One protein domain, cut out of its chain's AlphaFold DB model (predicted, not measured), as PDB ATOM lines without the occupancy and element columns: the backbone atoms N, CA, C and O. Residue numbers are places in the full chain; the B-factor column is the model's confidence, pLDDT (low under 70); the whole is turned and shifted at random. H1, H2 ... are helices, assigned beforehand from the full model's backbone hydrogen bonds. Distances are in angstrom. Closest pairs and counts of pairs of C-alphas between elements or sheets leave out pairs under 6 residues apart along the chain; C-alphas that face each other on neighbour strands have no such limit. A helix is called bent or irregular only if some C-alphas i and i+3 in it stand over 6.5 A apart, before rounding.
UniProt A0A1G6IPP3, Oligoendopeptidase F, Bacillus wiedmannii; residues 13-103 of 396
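AT A GLANCE: This is residues 13 to 103 of the 396 residues of the protein "Oligoendopeptidase F" of Bacillus wiedmannii (UniProt A0A1G6IPP3). A long helical hairpin of H2 and H3a runs on through H3b, with H1 beside H3b and short H4 at the end opposite the hairpin's turn. H1, H2 and H3b form an up-and-down bundle, each running against the one before. The 91 printed residues, all helix in class, hold H1 to H4 in order and make a loose rod, radius of gyration of the C-alphas 16.2 A, spanning 52 by 23 by 17 A.

IN THESE COORDINATES: Find C-alpha 13 at (-54.278, 32.025, -17.626), where H1, residues 13 to 23, begins. H2, residues 30 to 60, runs 44.2 A. H3, residues 65 to 95, is one helix by its hydrogen bonds but bent, C-alphas 76 and 79 being 7.0 A apart: arms H3a, 65 to 76, and H3b, 79 to 95, 24.2 A. H4, residues 97 to 101, ends at (-52.369, 56.769, 7.124).

HOW THE PARTS SIT: Look at Leu 23 and Phe 89, the closest C-alphas where H1 touches H3b, 6.4 A, at a shallow tilt of 11 degrees. H2 touches H3a with residues 51 to 58 alone, closest C-alphas His 54 and Phe 71, 5.6 A. Every O i to N i+4 pair is within hydrogen-bond range in H1, H3a and H3b; H2 has 26 of 27, H4 0 of 1 but 2 of 2 O i to N i+3.

THE WHOLE: The farthest C-alphas, Asp 63 and Glu 101, are 52.0 A apart. The printed part has no cut, and no printed residue is under 70 in pLDDT.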
ATOM      1  N   LEU A  13     -52.924  31.467 -17.717       94.38
ATOM      2  CA  LEU A  13     -54.278  32.025 -17.626       94.38
ATOM      3  C   LEU A  13     -54.825  31.973 -16.193       94.38
ATOM      4  O   LEU A  13     -55.484  32.906 -15.738       94.38
ATOM      5  N   GLU A  14     -54.578  30.879 -15.475       94.31
ATOM      6  CA  GLU A  14     -54.956  30.747 -14.066       94.31
ATOM      7  C   GLU A  14     -54.173  31.729 -13.192       94.31
ATOM      8  O   GLU A  14     -54.773  32.444 -12.386       94.31
ATOM      9  N   LEU A  15     -52.864  31.834 -13.426       96.12
ATOM     10  CA  LEU A  15     -52.004  32.813 -12.774       96.12
ATOM     11  C   LEU A  15     -52.482  34.251 -13.024       96.12
ATOM     12  O   LEU A  15     -52.647  35.020 -12.077       96.12
ATOM     13  N   GLU A  16     -52.750  34.615 -14.279       97.38
ATOM     14  CA  GLU A  16     -53.255  35.941 -14.645       97.38
ATOM     15  C   GLU A  16     -54.600  36.236 -13.969       97.38
ATOM     16  O   GLU A  16     -54.790  37.316 -13.410       97.38
ATOM     17  N   ASN A  17     -55.516  35.264 -13.935       95.88
ATOM     18  CA  ASN A  17     -56.799  35.408 -13.247       95.88
ATOM     19  C   ASN A  17     -56.626  35.637 -11.739       95.88
ATOM     20  O   ASN A  17     -57.306  36.499 -11.172       95.88
ATOM     21  N   ALA A  18     -55.720  34.907 -11.085       95.69
ATOM     22  CA  ALA A  18     -55.437  35.079  -9.662       95.69
ATOM     23  C   ALA A  18     -54.849  36.471  -9.366       95.69
ATOM     24  O   ALA A  18     -55.342  37.186  -8.487       95.69
ATOM     25  N   LEU A  19     -53.853  36.898 -10.150       97.81
ATOM     26  CA  LEU A  19     -53.219  38.215 -10.028       97.81
ATOM     27  C   LEU A  19     -54.202  39.357 -10.326       97.81
ATOM     28  O   LEU A  19     -54.259  40.339  -9.584       97.81
ATOM     29  N   SER A  20     -55.025  39.216 -11.366       97.94
ATOM     30  CA  SER A  20     -56.066  40.178 -11.743       97.94
ATOM     31  C   SER A  20     -57.152  40.298 -10.678       97.94
ATOM     32  O   SER A  20     -57.568  41.405 -10.330       97.94
ATOM     33  N   THR A  21     -57.584  39.179 -10.094       97.00
ATOM     34  CA  THR A  21     -58.566  39.183  -9.000       97.00
ATOM     35  C   THR A  21     -58.038  39.965  -7.799       97.00
ATOM     36  O   THR A  21     -58.739  40.824  -7.266       97.00
ATOM     37  N   LEU A  22     -56.783  39.721  -7.409       97.25
ATOM     38  CA  LEU A  22     -56.122  40.454  -6.331       97.25
ATOM     39  C   LEU A  22     -55.947  41.948  -6.662       97.25
ATOM     40  O   LEU A  22     -56.135  42.799  -5.791       97.25
ATOM     41  N   LEU A  23     -55.611  42.282  -7.912       98.38
ATOM     42  CA  LEU A  23     -55.449  43.669  -8.361       98.38
ATOM     43  C   LEU A  23     -56.768  44.447  -8.292       98.38
ATOM     44  O   LEU A  23     -56.770  45.620  -7.919       98.38
ATOM     45  N   ASN A  24     -57.888  43.802  -8.617       97.88
ATOM     46  CA  ASN A  24     -59.207  44.432  -8.696       97.88
ATOM     47  C   ASN A  24     -59.951  44.517  -7.352       97.88
ATOM     48  O   ASN A  24     -61.029  45.106  -7.287       97.88
ATOM     49  N   GLU A  25     -59.388  43.980  -6.268       97.44
ATOM     50  CA  GLU A  25     -59.976  44.075  -4.929       97.44
ATOM     51  C   GLU A  25     -60.108  45.541  -4.484       97.44
ATOM     52  O   GLU A  25     -59.157  46.324  -4.565       97.44
ATOM     53  N   ALA A  26     -61.300  45.942  -4.042       96.88
ATOM     54  CA  ALA A  26     -61.542  47.307  -3.589       96.88
ATOM     55  C   ALA A  26     -60.837  47.565  -2.249       96.88
ATOM     56  O   ALA A  26     -60.857  46.720  -1.359       96.88
ATOM     57  N   ILE A  27     -60.236  48.748  -2.110       97.94
ATOM     58  CA  ILE A  27     -59.601  49.206  -0.872       97.94
ATOM     59  C   ILE A  27     -60.265  50.526  -0.489       97.94
ATOM     60  O   ILE A  27     -60.142  51.515  -1.209       97.94
ATOM     61  N   SER A  28     -60.984  50.527   0.627       97.12
ATOM     62  CA  SER A  28     -61.814  51.641   1.105       97.12
ATOM     63  C   SER A  28     -61.436  52.138   2.503       97.12
ATOM     64  O   SER A  28     -62.047  53.078   3.012       97.12
ATOM     65  N   SER A  29     -60.408  51.550   3.121       98.31
ATOM     66  CA  SER A  29     -59.852  52.010   4.393       98.31
ATOM     67  C   SER A  29     -58.372  51.649   4.546       98.31
ATOM     68  O   SER A  29     -57.853  50.773   3.851       98.31
ATOM     69  N   LYS A  30     -57.705  52.271   5.526       98.12
ATOM     70  CA  LYS A  30     -56.360  51.882   5.979       98.12
ATOM     71  C   LYS A  30     -56.260  50.394   6.318       98.12
ATOM     72  O   LYS A  30     -55.335  49.733   5.863       98.12
ATOM     73  N   LEU A  31     -57.207  49.871   7.099       98.12
ATOM     74  CA  LEU A  31     -57.191  48.468   7.523       98.12
ATOM     75  C   LEU A  31     -57.310  47.519   6.320       98.12
ATOM     76  O   LEU A  31     -56.639  46.492   6.267       98.12
ATOM     77  N   GLU A  32     -58.135  47.873   5.334       98.44
ATOM     78  CA  GLU A  32     -58.239  47.110   4.086       98.44
ATOM     79  C   GLU A  32     -56.946  47.163   3.268       98.44
ATOM     80  O   GLU A  32     -56.549  46.138   2.723       98.44
ATOM     81  N   LEU A  33     -56.240  48.302   3.234       98.44
ATOM     82  CA  LEU A  33     -54.931  48.398   2.577       98.44
ATOM     83  C   LEU A  33     -53.894  47.491   3.255       98.44
ATOM     84  O   LEU A  33     -53.172  46.769   2.571       98.44
ATOM     85  N   GLU A  34     -53.833  47.499   4.589       98.06
ATOM     86  CA  GLU A  34     -52.925  46.639   5.360       98.06
ATOM     87  C   GLU A  34     -53.207  45.153   5.100       98.06
ATOM     88  O   GLU A  34     -52.285  44.382   4.831       98.06
ATOM     89  N   ASN A  35     -54.480  44.752   5.118       97.94
ATOM     90  CA  ASN A  35     -54.881  43.376   4.829       97.94
ATOM     91  C   ASN A  35     -54.581  42.980   3.379       97.94
ATOM     92  O   ASN A  35     -54.096  41.874   3.133       97.94
ATOM     93  N   TRP A  36     -54.820  43.884   2.428       98.38
ATOM     94  CA  TRP A  36     -54.519  43.653   1.022       98.38
ATOM     95  C   TRP A  36     -53.016  43.457   0.788       98.38
ATOM     96  O   TRP A  36     -52.639  42.514   0.099       98.38
ATOM     97  N   LEU A  37     -52.146  44.250   1.428       97.94
ATOM     98  CA  LEU A  37     -50.685  44.082   1.348       97.94
ATOM     99  C   LEU A  37     -50.220  42.707   1.858       97.94
ATOM    100  O   LEU A  37     -49.367  42.067   1.239       97.94
ATOM    101  N   LYS A  38     -50.798  42.221   2.963       96.88
ATOM    102  CA  LYS A  38     -50.495  40.885   3.513       96.88
ATOM    103  C   LYS A  38     -50.982  39.764   2.594       96.88
ATOM    104  O   LYS A  38     -50.269  38.789   2.353       96.88
ATOM    105  N   LYS A  39     -52.192  39.911   2.052       96.88
ATOM    106  CA  LYS A  39     -52.773  38.964   1.094       96.88
ATOM    107  C   LYS A  39     -51.946  38.908  -0.190       96.88
ATOM    108  O   LYS A  39     -51.598  37.822  -0.640       96.88
ATOM    109  N   GLN A  40     -51.575  40.068  -0.727       97.00
ATOM    110  CA  GLN A  40     -50.706  40.186  -1.891       97.00
ATOM    111  C   GLN A  40     -49.343  39.545  -1.636       97.00
ATOM    112  O   GLN A  40     -48.887  38.763  -2.462       97.00
ATOM    113  N   SER A  41     -48.745  39.784  -0.469       95.75
ATOM    114  CA  SER A  41     -47.487  39.141  -0.074       95.75
ATOM    115  C   SER A  41     -47.596  37.615  -0.061       95.75
ATOM    116  O   SER A  41     -46.735  36.940  -0.613       95.75
ATOM    117  N   THR A  42     -48.690  37.075   0.484       94.19
ATOM    118  CA  THR A  42     -48.933  35.623   0.524       94.19
ATOM    119  C   THR A  42     -49.049  35.021  -0.878       94.19
ATOM    120  O   THR A  42     -48.411  34.012  -1.157       94.19
ATOM    121  N   VAL A  43     -49.807  35.663  -1.775       95.38
ATOM    122  CA  VAL A  43     -49.955  35.205  -3.167       95.38
ATOM    123  C   VAL A  43     -48.614  35.232  -3.902       95.38
ATOM    124  O   VAL A  43     -48.267  34.261  -4.569       95.38
ATOM    125  N   ILE A  44     -47.833  36.308  -3.757       95.38
ATOM    126  CA  ILE A  44     -46.506  36.386  -4.380       95.38
ATOM    127  C   ILE A  44     -45.570  35.313  -3.824       95.38
ATOM    128  O   ILE A  44     -44.852  34.703  -4.604       95.38
ATOM    129  N   TRP A  45     -45.593  35.018  -2.523       93.81
ATOM    130  CA  TRP A  45     -44.774  33.940  -1.956       93.81
ATOM    131  C   TRP A  45     -45.090  32.563  -2.531       93.81
ATOM    132  O   TRP A  45     -44.169  31.795  -2.781       93.81
ATOM    133  N   GLU A  46     -46.364  32.248  -2.757       94.12
ATOM    134  CA  GLU A  46     -46.756  30.977  -3.380       94.12
ATOM    135  C   GLU A  46     -46.274  30.872  -4.835       94.12
ATOM    136  O   GLU A  46     -45.919  29.785  -5.293       94.12
ATOM    137  N   ILE A  47     -46.233  31.993  -5.559       95.94
ATOM    138  CA  ILE A  47     -45.720  32.056  -6.933       95.94
ATOM    139  C   ILE A  47     -44.189  31.952  -6.941       95.94
ATOM    140  O   ILE A  47     -43.633  31.126  -7.664       95.94
ATOM    141  N   GLU A  48     -43.504  32.752  -6.121       94.94
ATOM    142  CA  GLU A  48     -42.040  32.763  -6.036       94.94
ATOM    143  C   GLU A  48     -41.492  31.421  -5.542       94.94
ATOM    144  O   GLU A  48     -40.516  30.936  -6.094       94.94
ATOM    145  N   GLU A  49     -42.139  30.746  -4.582       95.69
ATOM    146  CA  GLU A  49     -41.701  29.407  -4.163       95.69
ATOM    147  C   GLU A  49     -41.737  28.395  -5.318       95.69
ATOM    148  O   GLU A  49     -40.845  27.551  -5.420       95.69
ATOM    149  N   GLN A  50     -42.726  28.478  -6.213       96.94
ATOM    150  CA  GLN A  50     -42.791  27.616  -7.396       96.94
ATOM    151  C   GLN A  50     -41.690  27.953  -8.404       96.94
ATOM    152  O   GLN A  50     -40.982  27.048  -8.843       96.94
ATOM    153  N   LEU A  51     -41.485  29.242  -8.700       97.06
ATOM    154  CA  LEU A  51     -40.398  29.715  -9.565       97.06
ATOM    155  C   LEU A  51     -39.023  29.280  -9.036       97.06
ATOM    156  O   LEU A  51     -38.197  28.750  -9.782       97.06
ATOM    157  N   THR A  52     -38.786  29.461  -7.738       96.75
ATOM    158  CA  THR A  52     -37.563  29.029  -7.057       96.75
ATOM    159  C   THR A  52     -37.431  27.509  -7.074       96.75
ATOM    160  O   THR A  52     -36.343  26.997  -7.313       96.75
ATOM    161  N   SER A  53     -38.524  26.759  -6.911       97.25
ATOM    162  CA  SER A  53     -38.502  25.292  -7.002       97.25
ATOM    163  C   SER A  53     -38.136  24.794  -8.404       97.25
ATOM    164  O   SER A  53     -37.371  23.838  -8.525       97.25
ATOM    165  N   HIS A  54     -38.637  25.433  -9.466       97.38
ATOM    166  CA  HIS A  54     -38.254  25.106 -10.842       97.38
ATOM    167  C   HIS A  54     -36.790  25.462 -11.128       97.38
ATOM    168  O   HIS A  54     -36.078  24.663 -11.737       97.38
ATOM    169  N   TYR A  55     -36.311  26.605 -10.623       96.50
ATOM    170  CA  TYR A  55     -34.896  26.976 -10.686       96.50
ATOM    171  C   TYR A  55     -33.998  25.965  -9.957       96.50
ATOM    172  O   TYR A  55     -33.034  25.474 -10.542       96.50
ATOM    173  N   ILE A  56     -34.341  25.589  -8.719       97.00
ATOM    174  CA  ILE A  56     -33.630  24.558  -7.949       97.00
ATOM    175  C   ILE A  56     -33.600  23.251  -8.739       97.00
ATOM    176  O   ILE A  56     -32.537  22.662  -8.908       97.00
ATOM    177  N   ALA A  57     -34.745  22.805  -9.266       96.69
ATOM    178  CA  ALA A  57     -34.812  21.580 -10.054       96.69
ATOM    179  C   ALA A  57     -33.881  21.633 -11.276       96.69
ATOM    180  O   ALA A  57     -33.189  20.651 -11.547       96.69
ATOM    181  N   PHE A  58     -33.830  22.772 -11.978       94.38
ATOM    182  CA  PHE A  58     -32.919  22.979 -13.103       94.38
ATOM    183  C   PHE A  58     -31.454  22.902 -12.666       94.38
ATOM    184  O   PHE A  58     -30.696  22.144 -13.260       94.38
ATOM    185  N   GLN A  59     -31.061  23.582 -11.586       93.25
ATOM    186  CA  GLN A  59     -29.690  23.510 -11.065       93.25
ATOM    187  C   GLN A  59     -29.313  22.094 -10.603       93.25
ATOM    188  O   GLN A  59     -28.181  21.651 -10.790       93.25
ATOM    189  N   CYS A  60     -30.256  21.333 -10.048       93.12
ATOM    190  CA  CYS A  60     -30.046  19.938  -9.657       93.12
ATOM    191  C   CYS A  60     -29.871  18.985 -10.855       93.12
ATOM    192  O   CYS A  60     -29.378  17.866 -10.664       93.12
ATOM    193  N   SER A  61     -30.342  19.345 -12.053       91.44
ATOM    194  CA  SER A  61     -30.405  18.465 -13.232       91.44
ATOM    195  C   SER A  61     -30.481  19.272 -14.538       91.44
ATOM    196  O   SER A  61     -31.498  19.255 -15.238       91.44
ATOM    197  N   THR A  62     -29.402  19.977 -14.872       88.19
ATOM    198  CA  THR A  62     -29.302  20.884 -16.027       88.19
ATOM    199  C   THR A  62     -29.391  20.153 -17.368       88.19
ATOM    200  O   THR A  62     -29.726  20.751 -18.384       88.19
ATOM    201  N   ASP A  63     -29.111  18.850 -17.395       85.88
ATOM    202  CA  ASP A  63     -29.197  17.990 -18.578       85.88
ATOM    203  C   ASP A  63     -30.607  17.414 -18.824       85.88
ATOM    204  O   ASP A  63     -30.877  16.819 -19.874       85.88
ATOM    205  N   ASN A  64     -31.546  17.611 -17.891       92.62
ATOM    206  CA  ASN A  64     -32.914  17.135 -18.034       92.62
ATOM    207  C   ASN A  64     -33.762  18.111 -18.858       92.62
ATOM    208  O   ASN A  64     -34.210  19.151 -18.373       92.62
ATOM    209  N   LYS A  65     -34.075  17.715 -20.098       94.12
ATOM    210  CA  LYS A  65     -34.826  18.559 -21.038       94.12
ATOM    211  C   LYS A  65     -36.184  19.027 -20.506       94.12
ATOM    212  O   LYS A  65     -36.527  20.184 -20.701       94.12
ATOM    213  N   LYS A  66     -36.941  18.174 -19.807       96.88
ATOM    214  CA  LYS A  66     -38.265  18.555 -19.287       96.88
ATOM    215  C   LYS A  66     -38.153  19.610 -18.186       96.88
ATOM    216  O   LYS A  66     -38.944  20.542 -18.165       96.88
ATOM    217  N   ILE A  67     -37.187  19.450 -17.280       95.81
ATOM    218  CA  ILE A  67     -36.945  20.419 -16.202       95.81
ATOM    219  C   ILE A  67     -36.493  21.755 -16.796       95.81
ATOM    220  O   ILE A  67     -37.017  22.801 -16.421       95.81
ATOM    221  N   LYS A  68     -35.583  21.706 -17.775       93.62
ATOM    222  CA  LYS A  68     -35.152  22.883 -18.528       93.62
ATOM    223  C   LYS A  68     -36.328  23.596 -19.197       93.62
ATOM    224  O   LYS A  68     -36.466  24.798 -19.024       93.62
ATOM    225  N   ASP A  69     -37.191  22.867 -19.905       96.19
ATOM    226  CA  ASP A  69     -38.354  23.450 -20.587       96.19
ATOM    227  C   ASP A  69     -39.287  24.173 -19.609       96.19
ATOM    228  O   ASP A  69     -39.809  25.237 -19.929       96.19
ATOM    229  N   THR A  70     -39.474  23.628 -18.401       96.94
ATOM    230  CA  THR A  70     -40.233  24.296 -17.337       96.94
ATOM    231  C   THR A  70     -39.551  25.586 -16.873       96.94
ATOM    232  O   THR A  70     -40.202  26.623 -16.798       96.94
ATOM    233  N   PHE A  71     -38.245  25.554 -16.607       96.44
ATOM    234  CA  PHE A  71     -37.503  26.739 -16.175       96.44
ATOM    235  C   PHE A  71     -37.461  27.841 -17.255       96.44
ATOM    236  O   PHE A  71     -37.680  29.014 -16.959       96.44
ATOM    237  N   GLU A  72     -37.253  27.472 -18.522       96.31
ATOM    238  CA  GLU A  72     -37.284  28.411 -19.653       96.31
ATOM    239  C   GLU A  72     -38.695  28.979 -19.878       96.31
ATOM    240  O   GLU A  72     -38.845  30.160 -20.202       96.31
ATOM    241  N   TYR A  73     -39.744  28.178 -19.660       97.38
ATOM    242  CA  TYR A  73     -41.128  28.655 -19.697       97.38
ATOM    243  C   TYR A  73     -41.378  29.736 -18.639       97.38
ATOM    244  O   TYR A  73     -41.990  30.768 -18.937       97.38
ATOM    245  N   ASP A  74     -40.860  29.543 -17.426       97.75
ATOM    246  CA  ASP A  74     -40.971  30.536 -16.362       97.75
ATOM    247  C   ASP A  74     -40.296  31.859 -16.743       97.75
ATOM    248  O   ASP A  74     -40.889  32.928 -16.575       97.75
ATOM    249  N   GLN A  75     -39.077  31.792 -17.290       97.25
ATOM    250  CA  GLN A  75     -38.327  32.960 -17.767       97.25
ATOM    251  C   GLN A  75     -39.070  33.691 -18.894       97.25
ATOM    252  O   GLN A  75     -39.126  34.920 -18.910       97.25
ATOM    253  N   GLN A  76     -39.678  32.948 -19.821       97.12
ATOM    254  CA  GLN A  76     -40.304  33.520 -21.011       97.12
ATOM    255  C   GLN A  76     -41.718  34.069 -20.767       97.12
ATOM    256  O   GLN A  76     -42.111  35.038 -21.422       97.12
ATOM    257  N   TYR A  77     -42.497  33.472 -19.860       97.56
ATOM    258  CA  TYR A  77     -43.926  33.783 -19.723       97.56
ATOM    259  C   TYR A  77     -44.332  34.175 -18.302       97.56
ATOM    260  O   TYR A  77     -44.993  35.200 -18.119       97.56
ATOM    261  N   VAL A  78     -43.918  33.405 -17.293       98.00
ATOM    262  CA  VAL A  78     -44.382  33.583 -15.906       98.00
ATOM    263  C   VAL A  78     -43.758  34.821 -15.261       98.00
ATOM    264  O   VAL A  78     -44.482  35.699 -14.787       98.00
ATOM    265  N   ARG A  79     -42.425  34.944 -15.281       97.44
ATOM    266  CA  ARG A  79     -41.704  36.091 -14.703       97.44
ATOM    267  C   ARG A  79     -42.102  37.423 -15.361       97.44
ATOM    268  O   ARG A  79     -42.391  38.368 -14.622       97.44
ATOM    269  N   PRO A  80     -42.211  37.529 -16.703       97.81
ATOM    270  CA  PRO A  80     -42.728  38.727 -17.364       97.81
ATOM    271  C   PRO A  80     -44.138  39.125 -16.924       97.81
ATOM    272  O   PRO A  80     -44.397  40.305 -16.681       97.81
ATOM    273  N   LEU A  81     -45.059  38.160 -16.821       98.19
ATOM    274  CA  LEU A  81     -46.418  38.417 -16.349       98.19
ATOM    275  C   LEU A  81     -46.399  38.929 -14.907       98.19
ATOM    276  O   LEU A  81     -46.957  39.990 -14.619       98.19
ATOM    277  N   LEU A  82     -45.707  38.210 -14.020       97.69
ATOM    278  CA  LEU A  82     -45.597  38.558 -12.608       97.69
ATOM    279  C   LEU A  82     -45.046  39.973 -12.427       97.69
ATOM    280  O   LEU A  82     -45.622  40.761 -11.683       97.69
ATOM    281  N   LYS A  83     -43.998  40.335 -13.173       97.62
ATOM    282  CA  LYS A  83     -43.386  41.664 -13.123       97.62
ATOM    283  C   LYS A  83     -44.352  42.789 -13.517       97.62
ATOM    284  O   LYS A  83     -44.372  43.838 -12.870       97.62
ATOM    285  N   ARG A  84     -45.181  42.593 -14.550       98.31
ATOM    286  CA  ARG A  84     -46.218  43.574 -14.945       98.31
ATOM    287  C   ARG A  84     -47.268  43.762 -13.852       98.31
ATOM    288  O   ARG A  84     -47.683  44.891 -13.571       98.31
ATOM    289  N   TYR A  85     -47.670  42.671 -13.206       98.31
ATOM    290  CA  TYR A  85     -48.618  42.721 -12.097       98.31
ATOM    291  C   TYR A  85     -48.009  43.313 -10.830       98.31
ATOM    292  O   TYR A  85     -48.667  44.122 -10.189       98.31
ATOM    293  N   GLN A  86     -46.747  43.020 -10.509       97.56
ATOM    294  CA  GLN A  86     -46.018  43.671  -9.418       97.56
ATOM    295  C   GLN A  86     -45.975  45.191  -9.609       97.56
ATOM    296  O   GLN A  86     -46.308  45.924  -8.684       97.56
ATOM    297  N   ASN A  87     -45.686  45.677 -10.821       98.19
ATOM    298  CA  ASN A  87     -45.775  47.109 -11.120       98.19
ATOM    299  C   ASN A  87     -47.207  47.656 -10.960       98.19
ATOM    300  O   ASN A  87     -47.404  48.757 -10.450       98.19
ATOM    301  N   SER A  88     -48.227  46.893 -11.357       98.56
ATOM    302  CA  SER A  88     -49.631  47.283 -11.155       98.56
ATOM    303  C   SER A  88     -50.016  47.344  -9.669       98.56
ATOM    304  O   SER A  88     -50.702  48.276  -9.251       98.56
ATOM    305  N   PHE A  89     -49.542  46.400  -8.853       98.56
ATOM    306  CA  PHE A  89     -49.719  46.397  -7.400       98.56
ATOM    307  C   PHE A  89     -49.014  47.582  -6.741       98.56
ATOM    308  O   PHE A  89     -49.608  48.258  -5.899       98.56
ATOM    309  N   ASP A  90     -47.785  47.869  -7.166       98.19
ATOM    310  CA  ASP A  90     -47.005  49.016  -6.710       98.19
ATOM    311  C   ASP A  90     -47.744  50.335  -7.018       98.19
ATOM    312  O   ASP A  90     -47.899  51.172  -6.128       98.19
ATOM    313  N   ASN A  91     -48.297  50.500  -8.227       98.31
ATOM    314  CA  ASN A  91     -49.105  51.679  -8.575       98.31
ATOM    315  C   ASN A  91     -50.394  51.768  -7.745       98.31
ATOM    316  O   ASN A  91     -50.684  52.826  -7.190       98.31
ATOM    317  N   LYS A  92     -51.121  50.656  -7.568       98.38
ATOM    318  CA  LYS A  92     -52.323  50.609  -6.718       98.38
ATOM    319  C   LYS A  92     -52.025  51.038  -5.277       98.38
ATOM    320  O   LYS A  92     -52.818  51.762  -4.675       98.38
ATOM    321  N   TYR A  93     -50.888  50.622  -4.718       98.44
ATOM    322  CA  TYR A  93     -50.433  51.081  -3.405       98.44
ATOM    323  C   TYR A  93     -50.133  52.587  -3.402       98.44
ATOM    324  O   TYR A  93     -50.605  53.300  -2.515       98.44
ATOM    325  N   LEU A  94     -49.377  53.086  -4.388       97.94
ATOM    326  CA  LEU A  94     -48.978  54.496  -4.470       97.94
ATOM    327  C   LEU A  94     -50.173  55.449  -4.632       97.94
ATOM    328  O   LEU A  94     -50.158  56.531  -4.037       97.94
ATOM    329  N   GLU A  95     -51.187  55.038  -5.395       97.75
ATOM    330  CA  GLU A  95     -52.429  55.779  -5.655       97.75
ATOM    331  C   GLU A  95     -53.420  55.742  -4.482       97.75
ATOM    332  O   GLU A  95     -54.301  56.598  -4.389       97.75
ATOM    333  N   SER A  96     -53.285  54.776  -3.568       97.94
ATOM    334  CA  SER A  96     -54.188  54.649  -2.426       97.94
ATOM    335  C   SER A  96     -54.039  55.839  -1.466       97.94
ATOM    336  O   SER A  96     -52.949  56.051  -0.921       97.94
ATOM    337  N   PRO A  97     -55.115  56.595  -1.161       96.62
ATOM    338  CA  PRO A  97     -55.039  57.697  -0.200       96.62
ATOM    339  C   PRO A  97     -54.705  57.195   1.213       96.62
ATOM    340  O   PRO A  97     -54.026  57.883   1.975       96.62
ATOM    341  N   PHE A  98     -55.097  55.956   1.529       98.19
ATOM    342  CA  PHE A  98     -54.856  55.324   2.824       98.19
ATOM    343  C   PHE A  98     -53.380  54.990   3.070       98.19
ATOM    344  O   PHE A  98     -52.990  54.762   4.214       98.19
ATOM    345  N   ARG A  99     -52.529  55.013   2.028       97.12
ATOM    346  CA  ARG A  99     -51.072  54.847   2.156       97.12
ATOM    347  C   ARG A  99     -50.474  55.844   3.147       97.12
ATOM    348  O   ARG A  99     -49.586  55.487   3.915       97.12
ATOM    349  N   MET A 100     -50.978  57.079   3.152       96.00
ATOM    350  CA  MET A 100     -50.492  58.147   4.032       96.00
ATOM    351  C   MET A 100     -50.937  57.981   5.495       96.00
ATOM    352  O   MET A 100     -50.413  58.669   6.367       96.00
ATOM    353  N   GLU A 101     -51.880  57.076   5.774       97.62
ATOM    354  CA  GLU A 101     -52.369  56.769   7.124       97.62
ATOM    355  C   GLU A 101     -51.631  55.583   7.774       97.62
ATOM    356  O   GLU A 101     -51.811  55.304   8.968       97.62
ATOM    357  N   LEU A 102     -50.817  54.855   6.999       97.38
ATOM    358  CA  LEU A 102     -50.019  53.727   7.478       97.38
ATOM    359  C   LEU A 102     -48.978  54.186   8.506       97.38
ATOM    360  O   LEU A 102     -48.436  55.284   8.402       97.38
ATOM    361  N   ASP A 103     -48.688  53.341   9.502       96.88
ATOM    362  CA  ASP A 103     -47.675  53.662  10.518       96.88
ATOM    363  C   ASP A 103     -46.288  53.797   9.861       96.88
ATOM    364  O   ASP A 103     -45.759  52.805   9.340       96.88
TER     365      ASP A 103